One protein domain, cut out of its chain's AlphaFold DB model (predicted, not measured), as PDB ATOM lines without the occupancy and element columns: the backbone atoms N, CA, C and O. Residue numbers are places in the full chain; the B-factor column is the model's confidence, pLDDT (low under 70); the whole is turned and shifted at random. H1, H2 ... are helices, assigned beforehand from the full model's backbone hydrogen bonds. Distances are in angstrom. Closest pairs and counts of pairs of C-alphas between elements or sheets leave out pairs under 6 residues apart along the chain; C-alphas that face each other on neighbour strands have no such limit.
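What this domain is: This is residues 2 to 119 of the 256 residues of an uncharacterized protein of Scylla olivacea (UniProt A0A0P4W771). Four helices, H1, H2, H5 and H6, form an up-and-down bundle, each running against the one before, with short H3 and H4 as a small head beyond one end. The printed part has 118 residues with six named helices, H1 to H6 in order, and no named strand, all helix. It is compact, radius of gyration of the C-alphas 15.1 A, spanning 46 by 31 by 20 A.

Where its parts are: Find C-alpha 4 at (158.958, 178.501, 285.219); H1, residues 4 to 23, runs 29.0 A from there. H2, residues 32 to 51, runs 28.2 A. Then come H3, residues 57 to 60, H4, 64 to 72, and H5, 79 to 91. H6, residues 100 to 117, runs 26.0 A to (165.215, 165.629, 292.358).

How they stand to each other: Look at Ala 36 and Phe 103, the closest C-alphas, 4.5 A, where H2 touches H6, the same way at a shallow tilt of 26 degrees. H1 and H2 form a hairpin, closest at C-alphas 11 and 38, 6.9 A. Every O i to N i+4 pair is within hydrogen-bond range in H1 and H5, 15 of 16 in H2, 3 of 5 in H4, 12 of 14 in H6; H3 is too short for one.

The domain as a whole: The farthest C-alphas, Val 27 and Ala 65, are 48.2 A apart. The printed part has no cut and no long link; residue 2 is under 70 in pLDDT.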
ATOM      1  N   GLY A   2     155.737 185.240 283.596       56.00
ATOM      2  CA  GLY A   2     156.282 184.564 284.781       56.00
ATOM      3  C   GLY A   2     157.254 183.460 284.370       56.00
ATOM      4  O   GLY A   2     156.949 182.686 283.465       56.00
ATOM      5  N   THR A   3     158.427 183.403 284.996       83.31
ATOM      6  CA  THR A   3     159.399 182.325 284.771       83.31
ATOM      7  C   THR A   3     158.853 180.990 285.298       83.31
ATOM      8  O   THR A   3     158.004 180.967 286.192       83.31
ATOM      9  N   ARG A   4     159.344 179.858 284.769       86.44
ATOM     10  CA  ARG A   4     158.958 178.501 285.219       86.44
ATOM     11  C   ARG A   4     159.100 178.335 286.741       86.44
ATOM     12  O   ARG A   4     158.214 177.767 287.368       86.44
ATOM     13  N   ALA A   5     160.159 178.897 287.329       92.06
ATOM     14  CA  ALA A   5     160.386 178.896 288.774       92.06
ATOM     15  C   ALA A   5     159.278 179.624 289.553       92.06
ATOM     16  O   ALA A   5     158.756 179.083 290.522       92.06
ATOM     17  N   ALA A   6     158.840 180.802 289.091       93.50
ATOM     18  CA  ALA A   6     157.754 181.536 289.740       93.50
ATOM     19  C   ALA A   6     156.427 180.754 289.715       93.50
ATOM     20  O   ALA A   6     155.702 180.742 290.709       93.50
ATOM     21  N   ALA A   7     156.126 180.072 288.603       94.62
ATOM     22  CA  ALA A   7     154.946 179.213 288.500       94.62
ATOM     23  C   ALA A   7     155.032 177.999 289.443       94.62
ATOM     24  O   ALA A   7     154.049 177.676 290.110       94.62
ATOM     25  N   PHE A   8     156.211 177.379 289.541       96.81
ATOM     26  CA  PHE A   8     156.472 176.258 290.442       96.81
ATOM     27  C   PHE A   8     156.239 176.655 291.907       96.81
ATOM     28  O   PHE A   8     155.410 176.052 292.588       96.81
ATOM     29  N   THR A   9     156.865 177.745 292.365       97.12
ATOM     30  CA  THR A   9     156.689 178.269 293.730       97.12
ATOM     31  C   THR A   9     155.244 178.690 294.009       97.12
ATOM     32  O   THR A   9     154.717 178.419 295.088       97.12
ATOM     33  N   ALA A  10     154.559 179.320 293.048       97.50
ATOM     34  CA  ALA A  10     153.150 179.680 293.209       97.50
ATOM     35  C   ALA A  10     152.258 178.441 293.400       97.50
ATOM     36  O   ALA A  10     151.351 178.452 294.227       97.50
ATOM     37  N   LYS A  11     152.537 177.344 292.687       98.00
ATOM     38  CA  LYS A  11     151.791 176.088 292.832       98.00
ATOM     39  C   LYS A  11     152.069 175.386 294.166       98.00
ATOM     40  O   LYS A  11     151.143 174.793 294.708       98.00
ATOM     41  N   ILE A  12     153.272 175.511 294.736       98.50
ATOM     42  CA  ILE A  12     153.571 175.007 296.094       98.50
ATOM     43  C   ILE A  12     152.743 175.775 297.129       98.50
ATOM     44  O   ILE A  12     152.125 175.177 298.011       98.50
ATOM     45  N   ARG A  13     152.651 177.104 296.983       98.12
ATOM     46  CA  ARG A  13     151.797 177.933 297.849       98.12
ATOM     47  C   ARG A  13     150.329 177.521 297.767       98.12
ATOM     48  O   ARG A  13     149.675 177.481 298.799       98.12
ATOM     49  N   ASN A  14     149.835 177.141 296.586       97.69
ATOM     50  CA  ASN A  14     148.476 176.605 296.453       97.69
ATOM     51  C   ASN A  14     148.284 175.300 297.242       97.69
ATOM     52  O   ASN A  14     147.275 175.157 297.921       97.69
ATOM     53  N   LEU A  15     149.242 174.364 297.187       98.38
ATOM     54  CA  LEU A  15     149.179 173.138 297.998       98.38
ATOM     55  C   LEU A  15     149.169 173.455 299.499       98.38
ATOM     56  O   LEU A  15     148.408 172.855 300.254       98.38
ATOM     57  N   THR A  16     149.972 174.438 299.910       97.94
ATOM     58  CA  THR A  16     150.036 174.899 301.304       97.94
ATOM     59  C   THR A  16     148.711 175.532 301.749       97.94
ATOM     60  O   THR A  16     148.235 175.240 302.842       97.94
ATOM     61  N   ASP A  17     148.077 176.349 300.898       97.69
ATOM     62  CA  ASP A  17     146.740 176.911 301.150       97.69
ATOM     63  C   ASP A  17     145.687 175.807 301.303       97.69
ATOM     64  O   ASP A  17     144.911 175.823 302.258       97.69
ATOM     65  N   TYR A  18     145.694 174.799 300.419       97.75
ATOM     66  CA  TYR A  18     144.786 173.658 300.537       97.75
ATOM     67  C   TYR A  18     144.967 172.915 301.860       97.75
ATOM     68  O   TYR A  18     143.978 172.648 302.543       97.75
ATOM     69  N   HIS A  19     146.214 172.632 302.243       97.81
ATOM     70  CA  HIS A  19     146.531 172.007 303.523       97.81
ATOM     71  C   HIS A  19     145.979 172.820 304.705       97.81
ATOM     72  O   HIS A  19     145.230 172.281 305.518       97.81
ATOM     73  N   LEU A  20     146.270 174.126 304.774       97.56
ATOM     74  CA  LEU A  20     145.815 174.984 305.875       97.56
ATOM     75  C   LEU A  20     144.288 175.089 305.941       97.56
ATOM     76  O   LEU A  20     143.709 175.083 307.027       97.56
ATOM     77  N   ARG A  21     143.615 175.153 304.789       97.25
ATOM     78  CA  ARG A  21     142.148 175.197 304.736       97.25
ATOM     79  C   ARG A  21     141.508 173.898 305.206       97.25
ATOM     80  O   ARG A  21     140.489 173.971 305.887       97.25
ATOM     81  N   LEU A  22     142.092 172.742 304.880       96.88
ATOM     82  CA  LEU A  22     141.645 171.450 305.412       96.88
ATOM     83  C   LEU A  22     141.874 171.376 306.921       96.88
ATOM     84  O   LEU A  22     140.944 171.066 307.661       96.88
ATOM     85  N   LEU A  23     143.077 171.733 307.375       96.56
ATOM     86  CA  LEU A  23     143.465 171.682 308.782       96.56
ATOM     87  C   LEU A  23     142.585 172.578 309.670       96.56
ATOM     88  O   LEU A  23     142.217 172.186 310.775       96.56
ATOM     89  N   HIS A  24     142.228 173.770 309.188       96.56
ATOM     90  CA  HIS A  24     141.409 174.736 309.928       96.56
ATOM     91  C   HIS A  24     139.910 174.676 309.596       96.56
ATOM     92  O   HIS A  24     139.145 175.492 310.109       96.56
ATOM     93  N   GLY A  25     139.472 173.746 308.741       94.44
ATOM     94  CA  GLY A  25     138.060 173.597 308.373       94.44
ATOM     95  C   GLY A  25     137.459 174.822 307.665       94.44
ATOM     96  O   GLY A  25     136.292 175.151 307.880       94.44
ATOM     97  N   VAL A  26     138.241 175.522 306.839       95.00
ATOM     98  CA  VAL A  26     137.797 176.732 306.124       95.00
ATOM     99  C   VAL A  26     136.826 176.369 304.996       95.00
ATOM    100  O   VAL A  26     137.130 175.530 304.150       95.00
ATOM    101  N   VAL A  27     135.678 177.051 304.937       91.69
ATOM    102  CA  VAL A  27     134.608 176.802 303.953       91.69
ATOM    103  C   VAL A  27     134.705 177.776 302.760       91.69
ATOM    104  O   VAL A  27     134.890 178.972 302.980       91.69
ATOM    105  N   PRO A  28     134.538 177.311 301.503       90.12
ATOM    106  CA  PRO A  28     134.358 175.910 301.105       90.12
ATOM    107  C   PRO A  28     135.660 175.102 301.270       90.12
ATOM    108  O   PRO A  28     136.729 175.649 300.993       90.12
ATOM    109  N   PRO A  29     135.610 173.827 301.701       90.75
ATOM    110  CA  PRO A  29     136.815 173.010 301.796       90.75
ATOM    111  C   PRO A  29     137.364 172.708 300.392       90.75
ATOM    112  O   PRO A  29     136.579 172.555 299.449       90.75
ATOM    113  N   PRO A  30     138.693 172.623 300.214       94.31
ATOM    114  CA  PRO A  30     139.265 172.219 298.936       94.31
ATOM    115  C   PRO A  30     138.906 170.758 298.634       94.31
ATOM    116  O   PRO A  30     138.953 169.898 299.516       94.31
ATOM    117  N   SER A  31     138.548 170.469 297.381       95.50
ATOM    118  CA  SER A  31     138.253 169.097 296.965       95.50
ATOM    119  C   SER A  31     139.538 168.329 296.650       95.50
ATOM    120  O   SER A  31     140.529 168.899 296.184       95.50
ATOM    121  N   GLY A  32     139.511 167.005 296.810       96.69
ATOM    122  CA  GLY A  32     140.610 166.140 296.377       96.69
ATOM    123  C   GLY A  32     140.886 166.251 294.874       96.69
ATOM    124  O   GLY A  32     142.022 166.072 294.444       96.69
ATOM    125  N   ILE A  33     139.886 166.628 294.069       96.06
ATOM    126  CA  ILE A  33     140.039 166.857 292.625       96.06
ATOM    127  C   ILE A  33     140.897 168.103 292.356       96.06
ATOM    128  O   ILE A  33     141.804 168.052 291.522       96.06
ATOM    129  N   ASP A  34     140.660 169.202 293.078       95.56
ATOM    130  CA  ASP A  34     141.425 170.450 292.921       95.56
ATOM    131  C   ASP A  34     142.895 170.258 293.309       95.56
ATOM    132  O   ASP A  34     143.812 170.675 292.585       95.56
ATOM    133  N   ILE A  35     143.118 169.552 294.421       98.06
ATOM    134  CA  ILE A  35     144.459 169.200 294.890       98.06
ATOM    135  C   ILE A  35     145.133 168.282 293.862       98.06
ATOM    136  O   ILE A  35     146.245 168.574 293.417       98.06
ATOM    137  N   ALA A  36     144.445 167.234 293.391       98.25
ATOM    138  CA  ALA A  36     144.966 166.312 292.381       98.25
ATOM    139  C   ALA A  36     145.380 167.020 291.083       98.25
ATOM    140  O   ALA A  36     146.411 166.688 290.501       98.25
ATOM    141  N   ASN A  37     144.611 168.006 290.620       97.88
ATOM    142  CA  ASN A  37     144.953 168.772 289.419       97.88
ATOM    143  C   ASN A  37     146.228 169.607 289.608       97.88
ATOM    144  O   ASN A  37     147.042 169.714 288.689       97.88
ATOM    145  N   THR A  38     146.435 170.154 290.808       98.06
ATOM    146  CA  THR A  38     147.672 170.869 291.153       98.06
ATOM    147  C   THR A  38     148.864 169.914 291.240       98.06
ATOM    148  O   THR A  38     149.933 170.231 290.725       98.06
ATOM    149  N   LEU A  39     148.679 168.717 291.798       98.56
ATOM    150  CA  LEU A  39     149.708 167.673 291.848       98.56
ATOM    151  C   LEU A  39     150.103 167.170 290.451       98.56
ATOM    152  O   LEU A  39     151.287 167.090 290.132       98.56
ATOM    153  N   LYS A  40     149.128 166.944 289.561       98.19
ATOM    154  CA  LYS A  40     149.384 166.538 288.165       98.19
ATOM    155  C   LYS A  40     150.255 167.539 287.404       98.19
ATOM    156  O   LYS A  40     151.075 167.118 286.591       98.19
ATOM    157  N   TYR A  41     150.118 168.841 287.677       97.81
ATOM    158  CA  TYR A  41     151.015 169.859 287.117       97.81
ATOM    159  C   TYR A  41     152.477 169.610 287.519       97.81
ATOM    160  O   TYR A  41     153.369 169.713 286.673       97.81
ATOM    161  N   PHE A  42     152.730 169.247 288.780       98.38
ATOM    162  CA  PHE A  42     154.074 168.910 289.242       98.38
ATOM    163  C   PHE A  42     154.590 167.643 288.573       98.38
ATOM    164  O   PHE A  42     155.673 167.693 287.998       98.38
ATOM    165  N   SER A  43     153.813 166.555 288.545       97.69
ATOM    166  CA  SER A  43     154.237 165.321 287.864       97.69
ATOM    167  C   SER A  43     154.599 165.584 286.396       97.69
ATOM    168  O   SER A  43     155.659 165.174 285.938       97.69
ATOM    169  N   GLN A  44     153.767 166.338 285.666       96.69
ATOM    170  CA  GLN A  44     154.038 166.706 284.270       96.69
ATOM    171  C   GLN A  44     155.302 167.560 284.123       96.69
ATOM    172  O   GLN A  44     156.086 167.343 283.202       96.69
ATOM    173  N   THR A  45     155.514 168.517 285.029       96.00
ATOM    174  CA  THR A  45     156.703 169.379 285.009       96.00
ATOM    175  C   THR A  45     157.971 168.571 285.286       96.00
ATOM    176  O   THR A  45     158.939 168.701 284.543       96.00
ATOM    177  N   LEU A  46     157.959 167.712 286.309       96.50
ATOM    178  CA  LEU A  46     159.091 166.868 286.702       96.50
ATOM    179  C   LEU A  46     159.442 165.856 285.603       96.50
ATOM    180  O   LEU A  46     160.593 165.781 285.182       96.50
ATOM    181  N   LEU A  47     158.448 165.147 285.060       95.00
ATOM    182  CA  LEU A  47     158.654 164.226 283.936       95.00
ATOM    183  C   LEU A  47     159.155 164.951 282.680       95.00
ATOM    184  O   LEU A  47     159.998 164.423 281.958       95.00
ATOM    185  N   GLY A  48     158.668 166.171 282.434       94.38
ATOM    186  CA  GLY A  48     159.159 167.024 281.355       94.38
ATOM    187  C   GLY A  48     160.647 167.341 281.498       94.38
ATOM    188  O   GLY A  48     161.379 167.213 280.527       94.38
ATOM    189  N   LEU A  49     161.106 167.676 282.711       93.31
ATOM    190  CA  LEU A  49     162.526 167.922 282.983       93.31
ATOM    191  C   LEU A  49     163.388 166.672 282.762       93.31
ATOM    192  O   LEU A  49     164.485 166.788 282.227       93.31
ATOM    193  N   LEU A  50     162.899 165.486 283.139       91.44
ATOM    194  CA  LEU A  50     163.649 164.236 282.957       91.44
ATOM    195  C   LEU A  50     163.804 163.844 281.490       91.44
ATOM    196  O   LEU A  50     164.839 163.304 281.111       91.44
ATOM    197  N   ARG A  51     162.794 164.124 280.661       88.88
ATOM    198  CA  ARG A  51     162.815 163.780 279.234       88.88
ATOM    199  C   ARG A  51     163.953 164.468 278.475       88.88
ATOM    200  O   ARG A  51     164.430 163.923 277.482       88.88
ATOM    201  N   ASP A  52     164.378 165.634 278.947       81.38
ATOM    202  CA  ASP A  52     165.394 166.457 278.297       81.38
ATOM    203  C   ASP A  52     166.835 166.076 278.717       81.38
ATOM    204  O   ASP A  52     167.798 166.607 278.164       81.38
ATOM    205  N   ILE A  53     167.008 165.144 279.668       87.81
ATOM    206  CA  ILE A  53     168.308 164.795 280.266       87.81
ATOM    207  C   ILE A  53     168.833 163.461 279.719       87.81
ATOM    208  O   ILE A  53     168.219 162.410 279.885       87.81
ATOM    209  N   GLN A  54     170.030 163.479 279.123       81.19
ATOM    210  CA  GLN A  54     170.673 162.279 278.563       81.19
ATOM    211  C   GLN A  54     171.411 161.422 279.606       81.19
ATOM    212  O   GLN A  54     171.584 160.224 279.395       81.19
ATOM    213  N   ALA A  55     171.815 162.012 280.735       80.62
ATOM    214  CA  ALA A  55     172.677 161.401 281.754       80.62
ATOM    215  C   ALA A  55     172.006 160.313 282.625       80.62
ATOM    216  O   ALA A  55     172.620 159.835 283.569       80.62
ATOM    217  N   ARG A  56     170.763 159.909 282.317       86.75
ATOM    218  CA  ARG A  56     169.998 158.863 283.031       86.75
ATOM    219  C   ARG A  56     170.030 159.018 284.564       86.75
ATOM    220  O   ARG A  56     170.476 158.121 285.274       86.75
ATOM    221  N   PRO A  57     169.492 160.123 285.105       88.69
ATOM    222  CA  PRO A  57     169.572 160.423 286.538       88.69
ATOM    223  C   PRO A  57     168.875 159.393 287.444       88.69
ATOM    224  O   PRO A  57     169.132 159.366 288.643       88.69
ATOM    225  N   LEU A  58     167.997 158.550 286.888       88.81
ATOM    226  CA  LEU A  58     167.377 157.436 287.608       88.81
ATOM    227  C   LEU A  58     168.383 156.325 287.932       88.81
ATOM    228  O   LEU A  58     168.337 155.789 289.030       88.81
ATOM    229  N   ASP A  59     169.319 156.027 287.029       90.81
ATOM    230  CA  ASP A  59     170.360 155.022 287.276       90.81
ATOM    231  C   ASP A  59     171.305 155.522 288.386       90.81
ATOM    232  O   ASP A  59     171.689 154.776 289.285       90.81
ATOM    233  N   MET A  60     171.591 156.830 288.381       93.19
ATOM    234  CA  MET A  60     172.444 157.486 289.377       93.19
ATOM    235  C   MET A  60     171.869 157.431 290.797       93.19
ATOM    236  O   MET A  60     172.623 157.463 291.764       93.19
ATOM    237  N   LEU A  61     170.543 157.317 290.961       92.06
ATOM    238  CA  LEU A  61     169.910 157.234 292.284       92.06
ATOM    239  C   LEU A  61     170.353 156.011 293.094       92.06
ATOM    240  O   LEU A  61     170.333 156.065 294.327       92.06
ATOM    241  N   HIS A  62     170.749 154.932 292.419       91.69
ATOM    242  CA  HIS A  62     171.228 153.713 293.066       91.69
ATOM    243  C   HIS A  62     172.632 153.868 293.673       91.69
ATOM    244  O   HIS A  62     173.038 153.037 294.486       91.69
ATOM    245  N   HIS A  63     173.358 154.933 293.319       90.81
ATOM    246  CA  HIS A  63     174.735 155.175 293.737       90.81
ATOM    247  C   HIS A  63     174.845 156.501 294.495       90.81
ATOM    248  O   HIS A  63     174.842 157.574 293.896       90.81
ATOM    249  N   ARG A  64     174.991 156.437 295.823       89.06
ATOM    250  CA  ARG A  64     175.053 157.628 296.695       89.06
ATOM    251  C   ARG A  64     176.168 158.603 296.300       89.06
ATOM    252  O   ARG A  64     175.920 159.803 296.219       89.06
ATOM    253  N   ALA A  65     177.331 158.080 295.908       89.62
ATOM    254  CA  ALA A  65     178.458 158.850 295.371       89.62
ATOM    255  C   ALA A  65     178.077 159.806 294.223       89.62
ATOM    256  O   ALA A  65     178.703 160.849 294.030       89.62
ATOM    257  N   GLN A  66     177.052 159.454 293.440       92.75
ATOM    258  CA  GLN A  66     176.623 160.203 292.261       92.75
ATOM    259  C   GLN A  66     175.560 161.262 292.575       92.75
ATOM    260  O   GLN A  66     175.136 161.979 291.668       92.75
ATOM    261  N   ASP A  67     175.135 161.421 293.832       92.81
ATOM    262  CA  ASP A  67     174.064 162.357 294.191       92.81
ATOM    263  C   ASP A  67     174.402 163.812 293.854       92.81
ATOM    264  O   ASP A  67     173.551 164.535 293.340       92.81
ATOM    265  N   SER A  68     175.650 164.233 294.079       93.38
ATOM    266  CA  SER A  68     176.085 165.600 293.755       93.38
ATOM    267  C   SER A  68     176.015 165.879 292.250       93.38
ATOM    268  O   SER A  68     175.532 166.930 291.830       93.38
ATOM    269  N   GLU A  69     176.456 164.921 291.430       94.62
ATOM    270  CA  GLU A  69     176.400 165.024 289.969       94.62
ATOM    271  C   GLU A  69     174.950 164.969 289.472       94.62
ATOM    272  O   GLU A  69     174.552 165.798 288.658       94.62
ATOM    273  N   ARG A  70     174.136 164.059 290.026       95.06
ATOM    274  CA  ARG A  70     172.706 163.923 289.720       95.06
ATOM    275  C   ARG A  70     171.969 165.237 289.952       95.06
ATOM    276  O   ARG A  70     171.244 165.694 289.073       95.06
ATOM    277  N   LEU A  71     172.145 165.850 291.123       95.25
ATOM    278  CA  LEU A  71     171.442 167.081 291.488       95.25
ATOM    279  C   LEU A  71     171.871 168.277 290.630       95.25
ATOM    280  O   LEU A  71     171.045 169.145 290.344       95.25
ATOM    281  N   ALA A  72     173.117 168.297 290.150       94.81
ATOM    282  CA  ALA A  72     173.616 169.340 289.253       94.81
ATOM    283  C   ALA A  72     172.946 169.340 287.863       94.81
ATOM    284  O   ALA A  72     173.053 170.329 287.134       94.81
ATOM    285  N   LEU A  73     172.234 168.266 287.486       94.50
ATOM    286  CA  LEU A  73     171.530 168.156 286.202       94.50
ATOM    287  C   LEU A  73     170.225 168.963 286.150       94.50
ATOM    288  O   LEU A  73     169.689 169.199 285.064       94.50
ATOM    289  N   PHE A  74     169.681 169.356 287.303       94.00
ATOM    290  CA  PHE A  74     168.340 169.924 287.390       94.00
ATOM    291  C   PHE A  74     168.352 171.447 287.544       94.00
ATOM    292  O   PHE A  74     169.259 172.018 288.151       94.00
ATOM    293  N   PRO A  75     167.329 172.147 287.020       93.44
ATOM    294  CA  PRO A  75     167.171 173.566 287.299       93.44
ATOM    295  C   PRO A  75     166.936 173.795 288.795       93.44
ATOM    296  O   PRO A  75     166.324 172.974 289.471       93.44
ATOM    297  N   ASN A  76     167.347 174.960 289.295       91.44
ATOM    298  CA  ASN A  76     167.150 175.337 290.694       91.44
ATOM    299  C   ASN A  76     165.671 175.684 290.973       91.44
ATOM    300  O   ASN A  76     165.265 176.849 290.927       91.44
ATOM    301  N   LEU A  77     164.851 174.651 291.169       96.19
ATOM    302  CA  LEU A  77     163.459 174.727 291.610       96.19
ATOM    303  C   LEU A  77     163.351 174.257 293.063       96.19
ATOM    304  O   LEU A  77     164.189 173.515 293.562       96.19
ATOM    305  N   ASP A  78     162.277 174.664 293.733       97.06
ATOM    306  CA  ASP A  78     162.042 174.366 295.149       97.06
ATOM    307  C   ASP A  78     161.506 172.935 295.372       97.06
ATOM    308  O   ASP A  78     160.354 172.721 295.763       97.06
ATOM    309  N   TYR A  79     162.322 171.927 295.050       98.06
ATOM    310  CA  TYR A  79     161.961 170.510 295.181       98.06
ATOM    311  C   TYR A  79     161.716 170.101 296.637       98.06
ATOM    312  O   TYR A  79     160.805 169.317 296.911       98.06
ATOM    313  N   LEU A  80     162.485 170.673 297.569       98.06
ATOM    314  CA  LEU A  80     162.311 170.451 299.002       98.06
ATOM    315  C   LEU A  80     160.986 171.040 299.500       98.06
ATOM    316  O   LEU A  80     160.249 170.349 300.203       98.06
ATOM    317  N   GLY A  81     160.642 172.269 299.102       98.38
ATOM    318  CA  GLY A  81     159.356 172.878 299.439       98.38
ATOM    319  C   GLY A  81     158.173 172.099 298.862       98.38
ATOM    320  O   GLY A  81     157.153 171.940 299.535       98.38
ATOM    321  N   LEU A  82     158.318 171.528 297.657       98.62
ATOM    322  CA  LEU A  82     157.321 170.600 297.124       98.62
ATOM    323  C   LEU A  82     157.201 169.356 298.012       98.62
ATOM    324  O   LEU A  82     156.093 169.049 298.434       98.62
ATOM    325  N   HIS A  83     158.306 168.679 298.346       98.62
ATOM    326  CA  HIS A  83     158.286 167.511 299.236       98.62
ATOM    327  C   HIS A  83     157.586 167.814 300.569       98.62
ATOM    328  O   HIS A  83     156.687 167.078 300.970       98.62
ATOM    329  N   GLN A  84     157.932 168.928 301.218       98.50
ATOM    330  CA  GLN A  84     157.315 169.355 302.477       98.50
ATOM    331  C   GLN A  84     155.800 169.569 302.340       98.50
ATOM    332  O   GLN A  84     155.037 169.144 303.206       98.50
ATOM    333  N   ALA A  85     155.348 170.168 301.234       98.50
ATOM    334  CA  ALA A  85     153.922 170.314 300.958       98.50
ATOM    335  C   ALA A  85     153.227 168.957 300.740       98.50
ATOM    336  O   ALA A  85     152.090 168.786 301.173       98.50
ATOM    337  N   LEU A  86     153.888 167.984 300.098       98.38
ATOM    338  CA  LEU A  86     153.340 166.631 299.922       98.38
ATOM    339  C   LEU A  86     153.214 165.893 301.259       98.38
ATOM    340  O   LEU A  86     152.176 165.282 301.492       98.38
ATOM    341  N   VAL A  87     154.217 165.991 302.139       98.19
ATOM    342  CA  VAL A  87     154.168 165.420 303.500       98.19
ATOM    343  C   VAL A  87     152.974 165.982 304.270       98.19
ATOM    344  O   VAL A  87     152.141 165.218 304.745       98.19
ATOM    345  N   ALA A  88     152.815 167.308 304.298       98.00
ATOM    346  CA  ALA A  88     151.687 167.946 304.977       98.00
ATOM    347  C   ALA A  88     150.322 167.502 304.410       98.00
ATOM    348  O   ALA A  88     149.340 167.374 305.138       98.00
ATOM    349  N   LEU A  89     150.246 167.236 303.101       98.00
ATOM    350  CA  LEU A  89     149.029 166.736 302.461       98.00
ATOM    351  C   LEU A  89     148.697 165.279 302.820       98.00
ATOM    352  O   LEU A  89     147.515 164.930 302.803       98.00
ATOM    353  N   VAL A  90     149.689 164.442 303.147       97.19
ATOM    354  CA  VAL A  90     149.447 163.082 303.662       97.19
ATOM    355  C   VAL A  90     148.671 163.153 304.979       97.19
ATOM    356  O   VAL A  90     147.651 162.477 305.115       97.19
ATOM    357  N   ASP A  91     149.081 164.032 305.896       94.44
ATOM    358  CA  ASP A  91     148.488 164.149 307.237       94.44
ATOM    359  C   ASP A  91     147.017 164.592 307.213       94.44
ATOM    360  O   ASP A  91     146.211 164.174 308.047       94.44
ATOM    361  N   VAL A  92     146.633 165.412 306.231       95.50
ATOM    362  CA  VAL A  92     145.251 165.903 306.075       95.50
ATOM    363  C   VAL A  92     144.412 165.073 305.103       95.50
ATOM    364  O   VAL A  92     143.249 165.411 304.876       95.50
ATOM    365  N   MET A  93     144.944 163.978 304.543       95.75
ATOM    366  CA  MET A  93     144.194 163.095 303.641       95.75
ATOM    367  C   MET A  93     142.836 162.646 304.219       95.75
ATOM    368  O   MET A  93     141.848 162.732 303.482       95.75
ATOM    369  N   PRO A  94     142.719 162.247 305.508       95.00
ATOM    370  CA  PRO A  94     141.432 161.859 306.098       95.00
ATOM    371  C   PRO A  94     140.382 162.980 306.137       95.00
ATOM    372  O   PRO A  94     139.195 162.702 306.285       95.00
ATOM    373  N   LEU A  95     140.799 164.247 306.017       95.81
ATOM    374  CA  LEU A  95     139.909 165.412 306.064       95.81
ATOM    375  C   LEU A  95     139.271 165.725 304.699       95.81
ATOM    376  O   LEU A  95     138.376 166.569 304.609       95.81
ATOM    377  N   ILE A  96     139.718 165.066 303.627       95.12
ATOM    378  CA  ILE A  96     139.219 165.294 302.270       95.12
ATOM    379  C   ILE A  96     137.868 164.598 302.090       95.12
ATOM    380  O   ILE A  96     137.763 163.375 302.104       95.12
ATOM    381  N   GLN A  97     136.828 165.400 301.856       92.06
ATOM    382  CA  GLN A  97     135.443 164.922 301.771       92.06
ATOM    383  C   GLN A  97     135.082 164.314 300.409       92.06
ATOM    384  O   GLN A  97     134.194 163.472 300.319       92.06
ATOM    385  N   SER A  98     135.730 164.759 299.328       94.75
ATOM    386  CA  SER A  98     135.428 164.314 297.964       94.75
ATOM    387  C   SER A  98     136.693 164.203 297.116       94.75
ATOM    388  O   SER A  98     137.613 165.007 297.235       94.75
ATOM    389  N   GLY A  99     136.748 163.200 296.234       95.06
ATOM    390  CA  GLY A  99     137.871 163.009 295.310       95.06
ATOM    391  C   GLY A  99     139.139 162.397 295.919       95.06
ATOM    392  O   GLY A  99     140.195 162.484 295.294       95.06
ATOM    393  N   THR A 100     139.058 161.763 297.094       94.31
ATOM    394  CA  THR A 100     140.208 161.200 297.832       94.31
ATOM    395  C   THR A 100     141.017 160.191 297.016       94.31
ATOM    396  O   THR A 100     142.242 160.226 297.053       94.31
ATOM    397  N   GLN A 101     140.370 159.349 296.202       95.69
ATOM    398  CA  GLN A 101     141.078 158.407 295.325       95.69
ATOM    399  C   GLN A 101     141.915 159.132 294.254       95.69
ATOM    400  O   GLN A 101     143.085 158.823 294.057       95.69
ATOM    401  N   GLY A 102     141.342 160.130 293.574       96.44
ATOM    402  CA  GLY A 102     142.069 160.906 292.564       96.44
ATOM    403  C   GLY A 102     143.224 161.711 293.164       96.44
ATOM    404  O   GLY A 102     144.286 161.822 292.549       96.44
ATOM    405  N   PHE A 103     143.026 162.226 294.377       97.69
ATOM    406  CA  PHE A 103     144.063 162.873 295.174       97.69
ATOM    407  C   PHE A 103     145.194 161.910 295.550       97.69
ATOM    408  O   PHE A 103     146.339 162.181 295.194       97.69
ATOM    409  N   GLY A 104     144.889 160.782 296.200       97.44
ATOM    410  CA  GLY A 104     145.891 159.807 296.640       97.44
ATOM    411  C   GLY A 104     146.723 159.266 295.477       97.44
ATOM    412  O   GLY A 104     147.947 159.201 295.559       97.44
ATOM    413  N   GLN A 105     146.073 159.002 294.341       97.75
ATOM    414  CA  GLN A 105     146.730 158.632 293.090       97.75
ATOM    415  C   GLN A 105     147.724 159.699 292.607       97.75
ATOM    416  O   GLN A 105     148.859 159.389 292.239       97.75
ATOM    417  N   ALA A 106     147.300 160.965 292.570       98.31
ATOM    418  CA  ALA A 106     148.150 162.065 292.124       98.31
ATOM    419  C   ALA A 106     149.298 162.335 293.109       98.31
ATOM    420  O   ALA A 106     150.397 162.685 292.677       98.31
ATOM    421  N   LEU A 107     149.064 162.137 294.408       98.19
ATOM    422  CA  LEU A 107     150.059 162.285 295.466       98.19
ATOM    423  C   LEU A 107     151.167 161.235 295.337       98.19
ATOM    424  O   LEU A 107     152.332 161.614 295.230       98.19
ATOM    425  N   LEU A 108     150.807 159.949 295.226       97.94
ATOM    426  CA  LEU A 108     151.759 158.850 295.002       97.94
ATOM    427  C   LEU A 108     152.576 159.066 293.722       97.94
ATOM    428  O   LEU A 108     153.802 158.988 293.748       97.94
ATOM    429  N   ASN A 109     151.914 159.428 292.617       97.75
ATOM    430  CA  ASN A 109     152.598 159.725 291.357       97.75
ATOM    431  C   ASN A 109     153.570 160.909 291.485       97.75
ATOM    432  O   ASN A 109     154.652 160.884 290.900       97.75
ATOM    433  N   THR A 110     153.202 161.951 292.234       98.31
ATOM    434  CA  THR A 110     154.070 163.122 292.423       98.31
ATOM    435  C   THR A 110     155.279 162.778 293.283       98.31
ATOM    436  O   THR A 110     156.383 163.154 292.902       98.31
ATOM    437  N   LEU A 111     155.105 162.019 294.372       97.69
ATOM    438  CA  LEU A 111     156.214 161.521 295.197       97.69
ATOM    439  C   LEU A 111     157.183 160.659 294.374       97.69
ATOM    440  O   LEU A 111     158.388 160.907 294.394       97.69
ATOM    441  N   ALA A 112     156.658 159.720 293.579       96.25
ATOM    442  CA  ALA A 112     157.467 158.868 292.706       96.25
ATOM    443  C   ALA A 112     158.248 159.675 291.653       96.25
ATOM    444  O   ALA A 112     159.408 159.382 291.386       96.25
ATOM    445  N   CYS A 113     157.650 160.723 291.076       96.25
ATOM    446  CA  CYS A 113     158.356 161.603 290.137       96.25
ATOM    447  C   CYS A 113     159.396 162.498 290.829       96.25
ATOM    448  O   CYS A 113     160.369 162.906 290.199       96.25
ATOM    449  N   LEU A 114     159.167 162.855 292.095       97.56
ATOM    450  CA  LEU A 114     159.996 163.803 292.833       97.56
ATOM    451  C   LEU A 114     161.305 163.181 293.330       97.56
ATOM    452  O   LEU A 114     162.289 163.906 293.429       97.56
ATOM    453  N   VAL A 115     161.339 161.866 293.589       96.75
ATOM    454  CA  VAL A 115     162.487 161.160 294.200       96.75
ATOM    455  C   VAL A 115     163.836 161.521 293.568       96.75
ATOM    456  O   VAL A 115     164.797 161.816 294.271       96.75
ATOM    457  N   VAL A 116     163.894 161.609 292.239       96.19
ATOM    458  CA  VAL A 116     165.128 161.875 291.487       96.19
ATOM    459  C   VAL A 116     165.647 163.305 291.625       96.19
ATOM    460  O   VAL A 116     166.806 163.556 291.314       96.19
ATOM    461  N   PHE A 117     164.842 164.229 292.143       97.00
ATOM    462  CA  PHE A 117     165.215 165.629 292.358       97.00
ATOM    463  C   PHE A 117     165.585 165.937 293.813       97.00
ATOM    464  O   PHE A 117     165.954 167.067 294.126       97.00
ATOM    465  N   LEU A 118     165.450 164.962 294.716       97.31
ATOM    466  CA  LEU A 118     165.647 165.159 296.148       97.31
ATOM    467  C   LEU A 118     167.066 164.807 296.590       97.31
ATOM    468  O   LEU A 118     167.735 163.956 296.000       97.31
ATOM    469  N   GLU A 119     167.512 165.446 297.666       95.44
ATOM    470  CA  GLU A 119     168.731 165.071 298.379       95.44
ATOM    471  C   GLU A 119     168.564 163.729 299.100       95.44
ATOM    472  O   GLU A 119     167.456 163.364 299.506       95.44
TER     473      GLU A 119